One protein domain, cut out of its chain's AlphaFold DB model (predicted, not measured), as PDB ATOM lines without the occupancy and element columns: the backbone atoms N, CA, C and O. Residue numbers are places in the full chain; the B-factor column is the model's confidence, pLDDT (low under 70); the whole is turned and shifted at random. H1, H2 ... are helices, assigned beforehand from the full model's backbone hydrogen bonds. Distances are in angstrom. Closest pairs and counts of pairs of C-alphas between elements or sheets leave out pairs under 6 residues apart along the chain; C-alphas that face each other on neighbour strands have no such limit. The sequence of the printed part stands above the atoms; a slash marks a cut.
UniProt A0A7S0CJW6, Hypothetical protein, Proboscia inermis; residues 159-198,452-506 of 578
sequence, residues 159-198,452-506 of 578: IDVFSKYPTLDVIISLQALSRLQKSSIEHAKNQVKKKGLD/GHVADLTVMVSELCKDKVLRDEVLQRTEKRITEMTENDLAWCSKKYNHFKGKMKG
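What this domain is: This is residues 159 to 198 and 452 to 506 of the 578 residues of the protein "Hypothetical protein" of Proboscia inermis (UniProt A0A7S0CJW6). A single long helix, H2, makes the long axis, and three shorter helices, H3, H4 and H5, pack on one side of it, each crossing it at a steep angle; beyond them the far end of H2, with residues 192 to 197, sticks out. Short H1 lies at the other end, before H2. The printed part has 95 residues with five named helices, H1 to H5 in order along the chain, and no named strand; the class is all helix, and the helix packing is mostly crossed. The whole is compact, with a radius of gyration of the C-alphas of 14.0 A, and its spans of 47 by 28 by 15 A make it only just flat.

How they stand to each other: Start with H1, residues 161 to 164, which only just touches H3, residues 452 to 466, with 3 pairs of C-alphas within 8 A; the closest C-alphas are those of Val 161 and Ser 462, 5.9 A apart. Next look at H2, residues 167 to 194: with residues 169 to 177 alone it touches H3, closest at the C-alphas of Ser 173 and Leu 464, 5.5 A. They run opposite ways at a steep tilt of 69 degrees, only just short of about perpendicular. Residues 173 to 180 of H2 touch H4, residues 468 to 477, closest at the C-alphas of Ala 176 and Leu 475, 5.6 A, the same way at a steep tilt of 46 degrees. Residues 180 to 188 touch H5, residues 487 to 501, closest at the C-alphas of Ser 184 and Ser 494, 4.1 A, opposite ways at a steep tilt of 63 degrees. H3 and H4 touch only at the corner, and only just, with 3 pairs of C-alphas within 8 A; the closest are those of Leu 464 and Arg 471, 5.4 A. H1 is apart from H4 and H5. In H2, H3, H4 and H5 every O i to N i+4 pair is within hydrogen-bond range; H1 is too short for such a pair.

Where its parts are: Find C-alpha 161 at (138.471, 133.357, 98.406), where H1 begins its 5.0 A. H2 runs 40.8 A from C-alpha 167 at (132.143, 136.347, 103.159) to C-alpha 194. H3 is 21.2 A long, H4 14.1 A, and H5 20.8 A, ending at C-alpha 501 at (147.704, 143.799, 86.889).

The domain as a whole: The C-alphas farthest apart are those of Ser 163 and Gly 196, 47.7 A. Residues 199 to 451 are cut out, and C-alphas 198 and 452 are 32.5 A apart. Of the links printed whole, H1 to H2 and H3 to H4 are tight and H4 to H5 is short. Mean pLDDT of the printed part is 82.6; residues 161 to 163, 167 to 168, 170 to 171 and 196 to 198 are under 70.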
ATOM      1  N   ILE A 159     142.008 131.158  93.284       73.31
ATOM      2  CA  ILE A 159     141.953 131.185  94.749       73.31
ATOM      3  C   ILE A 159     140.504 131.008  95.215       73.31
ATOM      4  O   ILE A 159     139.633 131.812  94.873       73.31
ATOM      5  N   ASP A 160     140.232 130.018  96.072       70.38
ATOM      6  CA  ASP A 160     138.937 129.906  96.764       70.38
ATOM      7  C   ASP A 160     138.841 130.952  97.892       70.38
ATOM      8  O   ASP A 160     139.022 130.668  99.081       70.38
ATOM      9  N   VAL A 161     138.553 132.197  97.505       66.06
ATOM     10  CA  VAL A 161     138.471 133.357  98.406       66.06
ATOM     11  C   VAL A 161     137.421 133.197  99.509       66.06
ATOM     12  O   VAL A 161     137.609 133.722 100.600       66.06
ATOM     13  N   PHE A 162     136.347 132.440  99.279       62.09
ATOM     14  CA  PHE A 162     135.291 132.227 100.277       62.09
ATOM     15  C   PHE A 162     135.640 131.144 101.294       62.09
ATOM     16  O   PHE A 162     135.041 131.086 102.367       62.09
ATOM     17  N   SER A 163     136.557 130.236 100.960       65.12
ATOM     18  CA  SER A 163     137.151 129.336 101.951       65.12
ATOM     19  C   SER A 163     138.200 130.045 102.811       65.12
ATOM     20  O   SER A 163     138.323 129.741 103.995       65.12
ATOM     21  N   LYS A 164     138.931 131.002 102.223       72.94
ATOM     22  CA  LYS A 164     140.069 131.671 102.865       72.94
ATOM     23  C   LYS A 164     139.702 132.904 103.681       72.94
ATOM     24  O   LYS A 164     140.404 133.212 104.640       72.94
ATOM     25  N   TYR A 165     138.636 133.607 103.311       78.50
ATOM     26  CA  TYR A 165     138.267 134.882 103.920       78.50
ATOM     27  C   TYR A 165     136.792 134.912 104.332       78.50
ATOM     28  O   TYR A 165     135.962 134.238 103.715       78.50
ATOM     29  N   PRO A 166     136.429 135.723 105.345       79.44
ATOM     30  CA  PRO A 166     135.033 135.955 105.693       79.44
ATOM     31  C   PRO A 166     134.231 136.477 104.493       79.44
ATOM     32  O   PRO A 166     134.676 137.385 103.791       79.44
ATOM     33  N   THR A 167     133.012 135.968 104.293       67.88
ATOM     34  CA  THR A 167     132.143 136.347 103.159       67.88
ATOM     35  C   THR A 167     131.965 137.859 103.018       67.88
ATOM     36  O   THR A 167     131.990 138.381 101.906       67.88
ATOM     37  N   LEU A 168     131.827 138.575 104.137       69.62
ATOM     38  CA  LEU A 168     131.701 140.032 104.135       69.62
ATOM     39  C   LEU A 168     132.963 140.717 103.588       69.62
ATOM     40  O   LEU A 168     132.855 141.616 102.759       69.62
ATOM     41  N   ASP A 169     134.152 140.257 103.989       75.81
ATOM     42  CA  ASP A 169     135.419 140.791 103.480       75.81
ATOM     43  C   ASP A 169     135.553 140.544 101.970       75.81
ATOM     44  O   ASP A 169     136.025 141.427 101.251       75.81
ATOM     45  N   VAL A 170     135.097 139.390 101.470       68.88
ATOM     46  CA  VAL A 170     135.088 139.071 100.031       68.88
ATOM     47  C   VAL A 170     134.150 140.000  99.260       68.88
ATOM     48  O   VAL A 170     134.546 140.565  98.241       68.88
ATOM     49  N   ILE A 171     132.927 140.212  99.752       67.31
ATOM     50  CA  ILE A 171     131.935 141.088  99.108       67.31
ATOM     51  C   ILE A 171     132.434 142.538  99.053       67.31
ATOM     52  O   ILE A 171     132.402 143.162  97.991       67.31
ATOM     53  N   ILE A 172     132.949 143.062 100.169       72.31
ATOM     54  CA  ILE A 172     133.505 144.423 100.234       72.31
ATOM     55  C   ILE A 172     134.706 144.554  99.284       72.31
ATOM     56  O   ILE A 172     134.850 145.566  98.597       72.31
ATOM     57  N   SER A 173     135.538 143.516  99.183       81.44
ATOM     58  CA  SER A 173     136.694 143.492  98.277       81.44
ATOM     59  C   SER A 173     136.287 143.463  96.801       81.44
ATOM     60  O   SER A 173     136.881 144.174  95.995       81.44
ATOM     61  N   LEU A 174     135.232 142.723  96.437       74.31
ATOM     62  CA  LEU A 174     134.653 142.749  95.087       74.31
ATOM     63  C   LEU A 174     134.110 144.140  94.727       74.31
ATOM     64  O   LEU A 174     134.323 144.624  93.612       74.31
ATOM     65  N   GLN A 175     133.448 144.810  95.673       74.06
ATOM     66  CA  GLN A 175     132.973 146.180  95.486       74.06
ATOM     67  C   GLN A 175     134.140 147.159  95.301       74.06
ATOM     68  O   GLN A 175     134.118 147.965  94.366       74.06
ATOM     69  N   ALA A 176     135.157 147.081  96.163       82.69
ATOM     70  CA  ALA A 176     136.359 147.902  96.073       82.69
ATOM     71  C   ALA A 176     137.057 147.706  94.721       82.69
ATOM     72  O   ALA A 176     137.376 148.684  94.048       82.69
ATOM     73  N   LEU A 177     137.198 146.456  94.270       84.19
ATOM     74  CA  LEU A 177     137.790 146.129  92.976       84.19
ATOM     75  C   LEU A 177     136.978 146.699  91.807       84.19
ATOM     76  O   LEU A 177     137.553 147.323  90.919       84.19
ATOM     77  N   SER A 178     135.648 146.555  91.815       79.88
ATOM     78  CA  SER A 178     134.789 147.125  90.766       79.88
ATOM     79  C   SER A 178     134.916 148.650  90.688       79.88
ATOM     80  O   SER A 178     135.002 149.208  89.592       79.88
ATOM     81  N   ARG A 179     134.966 149.347  91.834       81.88
ATOM     82  CA  ARG A 179     135.191 150.802  91.861       81.88
ATOM     83  C   ARG A 179     136.584 151.164  91.352       81.88
ATOM     84  O   ARG A 179     136.697 152.030  90.491       81.88
ATOM     85  N   LEU A 180     137.611 150.442  91.797       87.38
ATOM     86  CA  LEU A 180     138.997 150.635  91.376       87.38
ATOM     87  C   LEU A 180     139.166 150.489  89.854       87.38
ATOM     88  O   LEU A 180     139.774 151.350  89.217       87.38
ATOM     89  N   GLN A 181     138.572 149.444  89.266       85.81
ATOM     90  CA  GLN A 181     138.548 149.217  87.819       85.81
ATOM     91  C   GLN A 181     137.918 150.400  87.082       85.81
ATOM     92  O   GLN A 181     138.518 150.954  86.161       85.81
ATOM     93  N   LYS A 182     136.721 150.825  87.504       83.50
ATOM     94  CA  LYS A 182     136.004 151.931  86.857       83.50
ATOM     95  C   LYS A 182     136.768 153.253  86.945       83.50
ATOM     96  O   LYS A 182     136.859 153.959  85.943       83.50
ATOM     97  N   SER A 183     137.357 153.566  88.097       87.62
ATOM     98  CA  SER A 183     138.182 154.763  88.279       87.62
ATOM     99  C   SER A 183     139.441 154.731  87.407       87.62
ATOM    100  O   SER A 183     139.797 155.744  86.811       87.62
ATOM    101  N   SER A 184     140.088 153.568  87.257       87.69
ATOM    102  CA  SER A 184     141.237 153.427  86.353       87.69
ATOM    103  C   SER A 184     140.859 153.632  84.881       87.69
ATOM    104  O   SER A 184     141.625 154.245  84.137       87.69
ATOM    105  N   ILE A 185     139.697 153.132  84.448       84.88
ATOM    106  CA  ILE A 185     139.193 153.335  83.079       84.88
ATOM    107  C   ILE A 185     138.910 154.817  82.829       84.88
ATOM    108  O   ILE A 185     139.293 155.348  81.788       84.88
ATOM    109  N   GLU A 186     138.263 155.496  83.778       85.81
ATOM    110  CA  GLU A 186     137.961 156.922  83.640       85.81
ATOM    111  C   GLU A 186     139.236 157.770  83.590       85.81
ATOM    112  O   GLU A 186     139.353 158.659  82.748       85.81
ATOM    113  N   HIS A 187     140.243 157.437  84.406       90.50
ATOM    114  CA  HIS A 187     141.554 158.076  84.319       90.50
ATOM    115  C   HIS A 187     142.157 157.934  82.914       90.50
ATOM    116  O   HIS A 187     142.567 158.927  82.316       90.50
ATOM    117  N   ALA A 188     142.161 156.721  82.349       85.56
ATOM    118  CA  ALA A 188     142.680 156.481  81.005       85.56
ATOM    119  C   ALA A 188     141.934 157.307  79.939       85.56
ATOM    120  O   ALA A 188     142.572 157.940  79.097       85.56
ATOM    121  N   LYS A 189     140.596 157.382  80.018       84.75
ATOM    122  CA  LYS A 189     139.782 158.231  79.130       84.75
ATOM    123  C   LYS A 189     140.155 159.709  79.243       84.75
ATOM    124  O   LYS A 189     140.324 160.373  78.222       84.75
ATOM    125  N   ASN A 190     140.331 160.224  80.459       86.81
ATOM    126  CA  ASN A 190     140.734 161.615  80.680       86.81
ATOM    127  C   ASN A 190     142.111 161.915  80.075       86.81
ATOM    128  O   ASN A 190     142.306 162.984  79.500       86.81
ATOM    129  N   GLN A 191     143.052 160.970  80.150       84.81
ATOM    130  CA  GLN A 191     144.380 161.118  79.552       84.81
ATOM    131  C   GLN A 191     144.335 161.146  78.016       84.81
ATOM    132  O   GLN A 191     145.052 161.934  77.403       84.81
ATOM    133  N   VAL A 192     143.470 160.342  77.387       82.31
ATOM    134  CA  VAL A 192     143.260 160.378  75.927       82.31
ATOM    135  C   VAL A 192     142.654 161.717  75.495       82.31
ATOM    136  O   VAL A 192     143.181 162.357  74.584       82.31
ATOM    137  N   LYS A 193     141.626 162.200  76.211       82.56
ATOM    138  CA  LYS A 193     141.006 163.514  75.956       82.56
ATOM    139  C   LYS A 193     142.005 164.666  76.092       82.56
ATOM    140  O   LYS A 193     142.066 165.526  75.220       82.56
ATOM    141  N   LYS A 194     142.835 164.667  77.145       80.44
ATOM    142  CA  LYS A 194     143.880 165.688  77.376       80.44
ATOM    143  C   LYS A 194     144.936 165.728  76.270       80.44
ATOM    144  O   LYS A 194     145.484 166.788  75.998       80.44
ATOM    145  N   LYS A 195     145.213 164.591  75.626       77.44
ATOM    146  CA  LYS A 195     146.147 164.490  74.495       77.44
ATOM    147  C   LYS A 195     145.536 164.910  73.149       77.44
ATOM    148  O   LYS A 195     146.212 164.785  72.135       77.44
ATOM    149  N   GLY A 196     144.287 165.387  73.121       52.34
ATOM    150  CA  GLY A 196     143.626 165.852  71.896       52.34
ATOM    151  C   GLY A 196     143.329 164.744  70.880       52.34
ATOM    152  O   GLY A 196     143.091 165.034  69.714       52.34
ATOM    153  N   LEU A 197     143.348 163.476  71.305       57.62
ATOM    154  CA  LEU A 197     143.152 162.315  70.427       57.62
ATOM    155  C   LEU A 197     141.671 161.989  70.153       57.62
ATOM    156  O   LEU A 197     141.391 161.121  69.336       57.62
ATOM    157  N   ASP A 198     140.737 162.712  70.779       51.56
ATOM    158  CA  ASP A 198     139.295 162.620  70.518       51.56
ATOM    159  C   ASP A 198     138.726 163.998  70.133       51.56
ATOM    160  O   ASP A 198     138.103 164.679  70.946       51.56
ATOM    161  N   GLY A 452     141.023 131.898  82.958       79.44
ATOM    162  CA  GLY A 452     142.101 132.833  83.280       79.44
ATOM    163  C   GLY A 452     141.585 134.158  83.848       79.44
ATOM    164  O   GLY A 452     142.094 134.624  84.865       79.44
ATOM    165  N   HIS A 453     140.496 134.702  83.290       79.69
ATOM    166  CA  HIS A 453     139.854 135.905  83.831       79.69
ATOM    167  C   HIS A 453     139.359 135.709  85.266       79.69
ATOM    168  O   HIS A 453     139.455 136.614  86.096       79.69
ATOM    169  N   VAL A 454     138.805 134.532  85.564       75.88
ATOM    170  CA  VAL A 454     138.332 134.209  86.912       75.88
ATOM    171  C   VAL A 454     139.507 134.023  87.867       75.88
ATOM    172  O   VAL A 454     139.451 134.538  88.984       75.88
ATOM    173  N   ALA A 455     140.579 133.352  87.438       78.94
ATOM    174  CA  ALA A 455     141.805 133.214  88.219       78.94
ATOM    175  C   ALA A 455     142.342 134.594  88.624       78.94
ATOM    176  O   ALA A 455     142.422 134.899  89.816       78.94
ATOM    177  N   ASP A 456     142.557 135.476  87.649       85.25
ATOM    178  CA  ASP A 456     143.036 136.840  87.879       85.25
ATOM    179  C   ASP A 456     142.123 137.631  88.822       85.25
ATOM    180  O   ASP A 456     142.596 138.279  89.762       85.25
ATOM    181  N   LEU A 457     140.802 137.523  88.637       81.62
ATOM    182  CA  LEU A 457     139.825 138.142  89.527       81.62
ATOM    183  C   LEU A 457     139.980 137.644  90.972       81.62
ATOM    184  O   LEU A 457     140.014 138.453  91.901       81.62
ATOM    185  N   THR A 458     140.085 136.328  91.178       80.00
ATOM    186  CA  THR A 458     140.223 135.751  92.524       80.00
ATOM    187  C   THR A 458     141.532 136.143  93.199       80.00
ATOM    188  O   THR A 458     141.527 136.401  94.405       80.00
ATOM    189  N   VAL A 459     142.627 136.286  92.443       86.81
ATOM    190  CA  VAL A 459     143.894 136.812  92.965       86.81
ATOM    191  C   VAL A 459     143.703 138.241  93.471       86.81
ATOM    192  O   VAL A 459     144.080 138.542  94.602       86.81
ATOM    193  N   MET A 460     143.055 139.114  92.698       88.00
ATOM    194  CA  MET A 460     142.855 140.511  93.105       88.00
ATOM    195  C   MET A 460     141.949 140.654  94.323       88.00
ATOM    196  O   MET A 460     142.235 141.437  95.229       88.00
ATOM    197  N   VAL A 461     140.870 139.875  94.365       85.25
ATOM    198  CA  VAL A 461     139.965 139.847  95.517       85.25
ATOM    199  C   VAL A 461     140.699 139.343  96.756       85.25
ATOM    200  O   VAL A 461     140.593 139.961  97.809       85.25
ATOM    201  N   SER A 462     141.497 138.281  96.623       87.75
ATOM    202  CA  SER A 462     142.325 137.745  97.706       87.75
ATOM    203  C   SER A 462     143.286 138.796  98.267       87.75
ATOM    204  O   SER A 462     143.382 138.948  99.481       87.75
ATOM    205  N   GLU A 463     143.952 139.575  97.412       91.88
ATOM    206  CA  GLU A 463     144.859 140.639  97.858       91.88
ATOM    207  C   GLU A 463     144.132 141.756  98.622       91.88
ATOM    208  O   GLU A 463     144.621 142.200  99.659       91.88
ATOM    209  N   LEU A 464     142.943 142.167  98.171       90.69
ATOM    210  CA  LEU A 464     142.116 143.154  98.880       90.69
ATOM    211  C   LEU A 464     141.516 142.603 100.184       90.69
ATOM    212  O   LEU A 464     141.306 143.359 101.132       90.69
ATOM    213  N   CYS A 465     141.268 141.294 100.268       87.38
ATOM    214  CA  CYS A 465     140.876 140.654 101.521       87.38
ATOM    215  C   CYS A 465     142.025 140.634 102.542       87.38
ATOM    216  O   CYS A 465     141.770 140.805 103.736       87.38
ATOM    217  N   LYS A 466     143.274 140.437 102.090       93.75
ATOM    218  CA  LYS A 466     144.473 140.474 102.946       93.75
ATOM    219  C   LYS A 466     144.793 141.893 103.418       93.75
ATOM    220  O   LYS A 466     145.076 142.091 104.596       93.75
ATOM    221  N   ASP A 467     144.742 142.870 102.514       95.12
ATOM    222  CA  ASP A 467     145.069 144.268 102.798       95.12
ATOM    223  C   ASP A 467     143.801 145.110 103.000       95.12
ATOM    224  O   ASP A 467     143.329 145.830 102.113       95.12
ATOM    225  N   LYS A 468     143.240 145.012 104.210       93.62
ATOM    226  CA  LYS A 468     142.030 145.752 104.596       93.62
ATOM    227  C   LYS A 468     142.235 147.265 104.554       93.62
ATOM    228  O   LYS A 468     141.312 147.982 104.188       93.62
ATOM    229  N   VAL A 469     143.440 147.739 104.877       95.31
ATOM    230  CA  VAL A 469     143.772 149.171 104.860       95.31
ATOM    231  C   VAL A 469     143.682 149.704 103.435       95.31
ATOM    232  O   VAL A 469     142.999 150.696 103.193       95.31
ATOM    233  N   LEU A 470     144.297 149.010 102.474       93.69
ATOM    234  CA  LEU A 470     144.205 149.375 101.064       93.69
ATOM    235  C   LEU A 470     142.767 149.301 100.550       93.69
ATOM    236  O   LEU A 470     142.326 150.202  99.840       93.69
ATOM    237  N   ARG A 471     142.033 148.236 100.884       92.56
ATOM    238  CA  ARG A 471     140.632 148.066 100.479       92.56
ATOM    239  C   ARG A 471     139.759 149.219 100.971       92.56
ATOM    240  O   ARG A 471     138.972 149.762 100.195       92.56
ATOM    241  N   ASP A 472     139.912 149.603 102.231       90.62
ATOM    242  CA  ASP A 472     139.126 150.675 102.832       90.62
ATOM    243  C   ASP A 472     139.549 152.045 102.261       90.62
ATOM    244  O   ASP A 472     138.684 152.868 101.957       90.62
ATOM    245  N   GLU A 473     140.842 152.258 101.973       94.56
ATOM    246  CA  GLU A 473     141.327 153.455 101.264       94.56
ATOM    247  C   GLU A 473     140.755 153.551  99.838       94.56
ATOM    248  O   GLU A 473     140.322 154.625  99.414       94.56
ATOM    249  N   VAL A 474     140.693 152.434  99.098       89.75
ATOM    250  CA  VAL A 474     140.048 152.376  97.774       89.75
ATOM    251  C   VAL A 474     138.591 152.815  97.885       89.75
ATOM    252  O   VAL A 474     138.147 153.657  97.106       89.75
ATOM    253  N   LEU A 475     137.838 152.278  98.847       85.62
ATOM    254  CA  LEU A 475     136.426 152.620  99.029       85.62
ATOM    255  C   LEU A 475     136.226 154.080  99.441       85.62
ATOM    256  O   LEU A 475     135.318 154.726  98.921       85.62
ATOM    257  N   GLN A 476     137.087 154.609 100.311       88.06
ATOM    258  CA  GLN A 476     137.044 156.003 100.746       88.06
ATOM    259  C   GLN A 476     137.322 156.965  99.584       88.06
ATOM    260  O   GLN A 476     136.558 157.901  99.349       88.06
ATOM    261  N   ARG A 477     138.380 156.721  98.801       87.06
ATOM    262  CA  ARG A 477     138.725 157.567  97.644       87.06
ATOM    263  C   ARG A 477     137.708 157.464  96.511       87.06
ATOM    264  O   ARG A 477     137.517 158.417  95.763       87.06
ATOM    265  N   THR A 478     137.042 156.318  96.388       84.31
ATOM    266  CA  THR A 478     136.003 156.065  95.378       84.31
ATOM    267  C   THR A 478     134.586 156.247  95.929       84.31
ATOM    268  O   THR A 478     133.639 155.720  95.344       84.31
ATOM    269  N   GLU A 479     134.402 156.950  97.058       79.44
ATOM    270  CA  GLU A 479     133.090 157.113  97.706       79.44
ATOM    271  C   GLU A 479     132.086 157.828  96.787       79.44
ATOM    272  O   GLU A 479     130.929 157.406  96.685       79.44
ATOM    273  N   LYS A 480     132.548 158.881  96.102       78.31
ATOM    274  CA  LYS A 480     131.754 159.734  95.206       78.31
ATOM    275  C   LYS A 480     131.475 159.067  93.860       78.31
ATOM    276  O   LYS A 480     132.083 158.060  93.494       78.31
ATOM    277  N   ARG A 481     130.565 159.660  93.077       73.06
ATOM    278  CA  ARG A 481     130.363 159.245  91.681       73.06
ATOM    279  C   ARG A 481     131.674 159.411  90.913       73.06
ATOM    280  O   ARG A 481     132.404 160.369  91.137       73.06
ATOM    281  N   ILE A 482     131.945 158.507  89.974       76.38
ATOM    282  CA  ILE A 482     133.184 158.517  89.171       76.38
ATOM    283  C   ILE A 482     133.401 159.870  88.478       76.38
ATOM    284  O   ILE A 482     134.517 160.373  88.452       76.38
ATOM    285  N   THR A 483     132.324 160.493  87.991       74.88
ATOM    286  CA  THR A 483     132.330 161.819  87.348       74.88
ATOM    287  C   THR A 483     132.699 162.971  88.289       74.88
ATOM    288  O   THR A 483     133.005 164.061  87.825       74.88
ATOM    289  N   GLU A 484     132.646 162.748  89.601       83.12
ATOM    290  CA  GLU A 484     132.909 163.730  90.661       83.12
ATOM    291  C   GLU A 484     134.234 163.449  91.393       83.12
ATOM    292  O   GLU A 484     134.576 164.140  92.358       83.12
ATOM    293  N   MET A 485     134.970 162.412  90.980       84.19
ATOM    294  CA  MET A 485     136.266 162.071  91.559       84.19
ATOM    295  C   MET A 485     137.343 163.068  91.130       84.19
ATOM    296  O   MET A 485     137.351 163.559  90.002       84.19
ATOM    297  N   THR A 486     138.293 163.342  92.028       90.06
ATOM    298  CA  THR A 486     139.427 164.212  91.707       90.06
ATOM    299  C   THR A 486     140.396 163.506  90.756       90.06
ATOM    300  O   THR A 486     140.555 162.285  90.807       90.06
ATOM    301  N   GLU A 487     141.107 164.265  89.918       90.69
ATOM    302  CA  GLU A 487     142.139 163.692  89.039       90.69
ATOM    303  C   GLU A 487     143.237 162.971  89.844       90.69
ATOM    304  O   GLU A 487     143.756 161.951  89.394       90.69
ATOM    305  N   ASN A 488     143.543 163.454  91.054       92.81
ATOM    306  CA  ASN A 488     144.506 162.821  91.955       92.81
ATOM    307  C   ASN A 488     144.031 161.440  92.421       92.81
ATOM    308  O   ASN A 488     144.812 160.488  92.405       92.81
ATOM    309  N   ASP A 489     142.756 161.305  92.794       91.88
ATOM    310  CA  ASP A 489     142.192 160.015  93.203       91.88
ATOM    311  C   ASP A 489     142.069 159.051  92.021       91.88
ATOM    312  O   ASP A 489     142.373 157.867  92.165       91.88
ATOM    313  N   LEU A 490     141.696 159.549  90.838       90.81
ATOM    314  CA  LEU A 490     141.665 158.763  89.601       90.81
ATOM    315  C   LEU A 490     143.063 158.236  89.234       90.81
ATOM    316  O   LEU A 490     143.220 157.045  88.953       90.81
ATOM    317  N   ALA A 491     144.090 159.088  89.300       92.81
ATOM    318  CA  ALA A 491     145.477 158.703  89.044       92.81
ATOM    319  C   ALA A 491     145.998 157.695  90.082       92.81
ATOM    320  O   ALA A 491     146.644 156.706  89.725       92.81
ATOM    321  N   TRP A 492     145.682 157.900  91.367       95.56
ATOM    322  CA  TRP A 492     146.028 156.961  92.436       95.56
ATOM    323  C   TRP A 492     145.373 155.593  92.211       95.56
ATOM    324  O   TRP A 492     146.064 154.571  92.245       95.56
ATOM    325  N   CYS A 493     144.073 155.573  91.895       92.69
ATOM    326  CA  CYS A 493     143.328 154.354  91.583       92.69
ATOM    327  C   CYS A 493     143.953 153.620  90.395       92.69
ATOM    328  O   CYS A 493     144.198 152.416  90.469       92.69
ATOM    329  N   SER A 494     144.287 154.344  89.325       91.88
ATOM    330  CA  SER A 494     144.937 153.759  88.153       91.88
ATOM    331  C   SER A 494     146.298 153.142  88.490       91.88
ATOM    332  O   SER A 494     146.579 152.009  88.101       91.88
ATOM    333  N   LYS A 495     147.123 153.822  89.298       93.88
ATOM    334  CA  LYS A 495     148.421 153.291  89.746       93.88
ATOM    335  C   LYS A 495     148.268 152.010  90.569       93.88
ATOM    336  O   LYS A 495     149.004 151.050  90.340       93.88
ATOM    337  N   LYS A 496     147.321 151.976  91.512       93.38
ATOM    338  CA  LYS A 496     147.046 150.787  92.335       93.38
ATOM    339  C   LYS A 496     146.505 149.633  91.499       93.38
ATOM    340  O   LYS A 496     146.963 148.506  91.655       93.38
ATOM    341  N   TYR A 497     145.610 149.916  90.558       90.44
ATOM    342  CA  TYR A 497     145.100 148.905  89.642       90.44
ATOM    343  C   TYR A 497     146.197 148.331  88.731       90.44
ATOM    344  O   TYR A 497     146.280 147.121  88.557       90.44
ATOM    345  N   ASN A 498     147.112 149.156  88.218       88.88
ATOM    346  CA  ASN A 498     148.241 148.669  87.418       88.88
ATOM    347  C   ASN A 498     149.222 147.808  88.233       88.88
ATOM    348  O   ASN A 498     149.788 146.857  87.701       88.88
ATOM    349  N   HIS A 499     149.399 148.093  89.528       89.19
ATOM    350  CA  HIS A 499     150.161 147.211  90.417       89.19
ATOM    351  C   HIS A 499     149.504 145.826  90.538       89.19
ATOM    352  O   HIS A 499     150.188 144.806  90.479       89.19
ATOM    353  N   PHE A 500     148.176 145.797  90.650       85.25
ATOM    354  CA  PHE A 500     147.378 144.574  90.658       85.25
ATOM    355  C   PHE A 500     147.490 143.782  89.349       85.25
ATOM    356  O   PHE A 500     147.703 142.571  89.394       85.25
ATOM    357  N   LYS A 501     147.481 144.455  88.191       83.81
ATOM    358  CA  LYS A 501     147.704 143.799  86.889       83.81
ATOM    359  C   LYS A 501     149.021 143.032  86.811       83.81
ATOM    360  O   LYS A 501     149.061 141.973  86.205       83.81
ATOM    361  N   GLY A 502     150.085 143.504  87.466       84.00
ATOM    362  CA  GLY A 502     151.367 142.785  87.499       84.00
ATOM    363  C   GLY A 502     151.312 141.414  88.191       84.00
ATOM    364  O   GLY A 502     152.234 140.613  88.041       84.00
ATOM    365  N   LYS A 503     150.248 141.136  88.955       83.56
ATOM    366  CA  LYS A 503     150.006 139.856  89.636       83.56
ATOM    367  C   LYS A 503     149.036 138.945  88.873       83.56
ATOM    368  O   LYS A 503     148.907 137.786  89.252       83.56
ATOM    369  N   MET A 504     148.375 139.457  87.834       84.56
ATOM    370  CA  MET A 504     147.498 138.688  86.952       84.56
ATOM    371  C   MET A 504     148.358 137.807  86.041       84.56
ATOM    372  O   MET A 504     149.293 138.292  85.403       84.56
ATOM    373  N   LYS A 505     148.103 136.500  86.054       83.50
ATOM    374  CA  LYS A 505     148.883 135.474  85.338       83.50
ATOM    375  C   LYS A 505     147.995 134.374  84.748       83.50
ATOM    376  O   LYS A 505     148.517 133.338  84.341       83.50
ATOM    377  N   GLY A 506     146.676 134.560  84.754       79.19
ATOM    378  CA  GLY A 506     145.734 133.597  84.205       79.19
ATOM    379  C   GLY A 506     145.988 133.335  82.720       79.19
ATOM    380  O   GLY A 506     146.324 134.245  81.965       79.19
TER     381      GLY A 506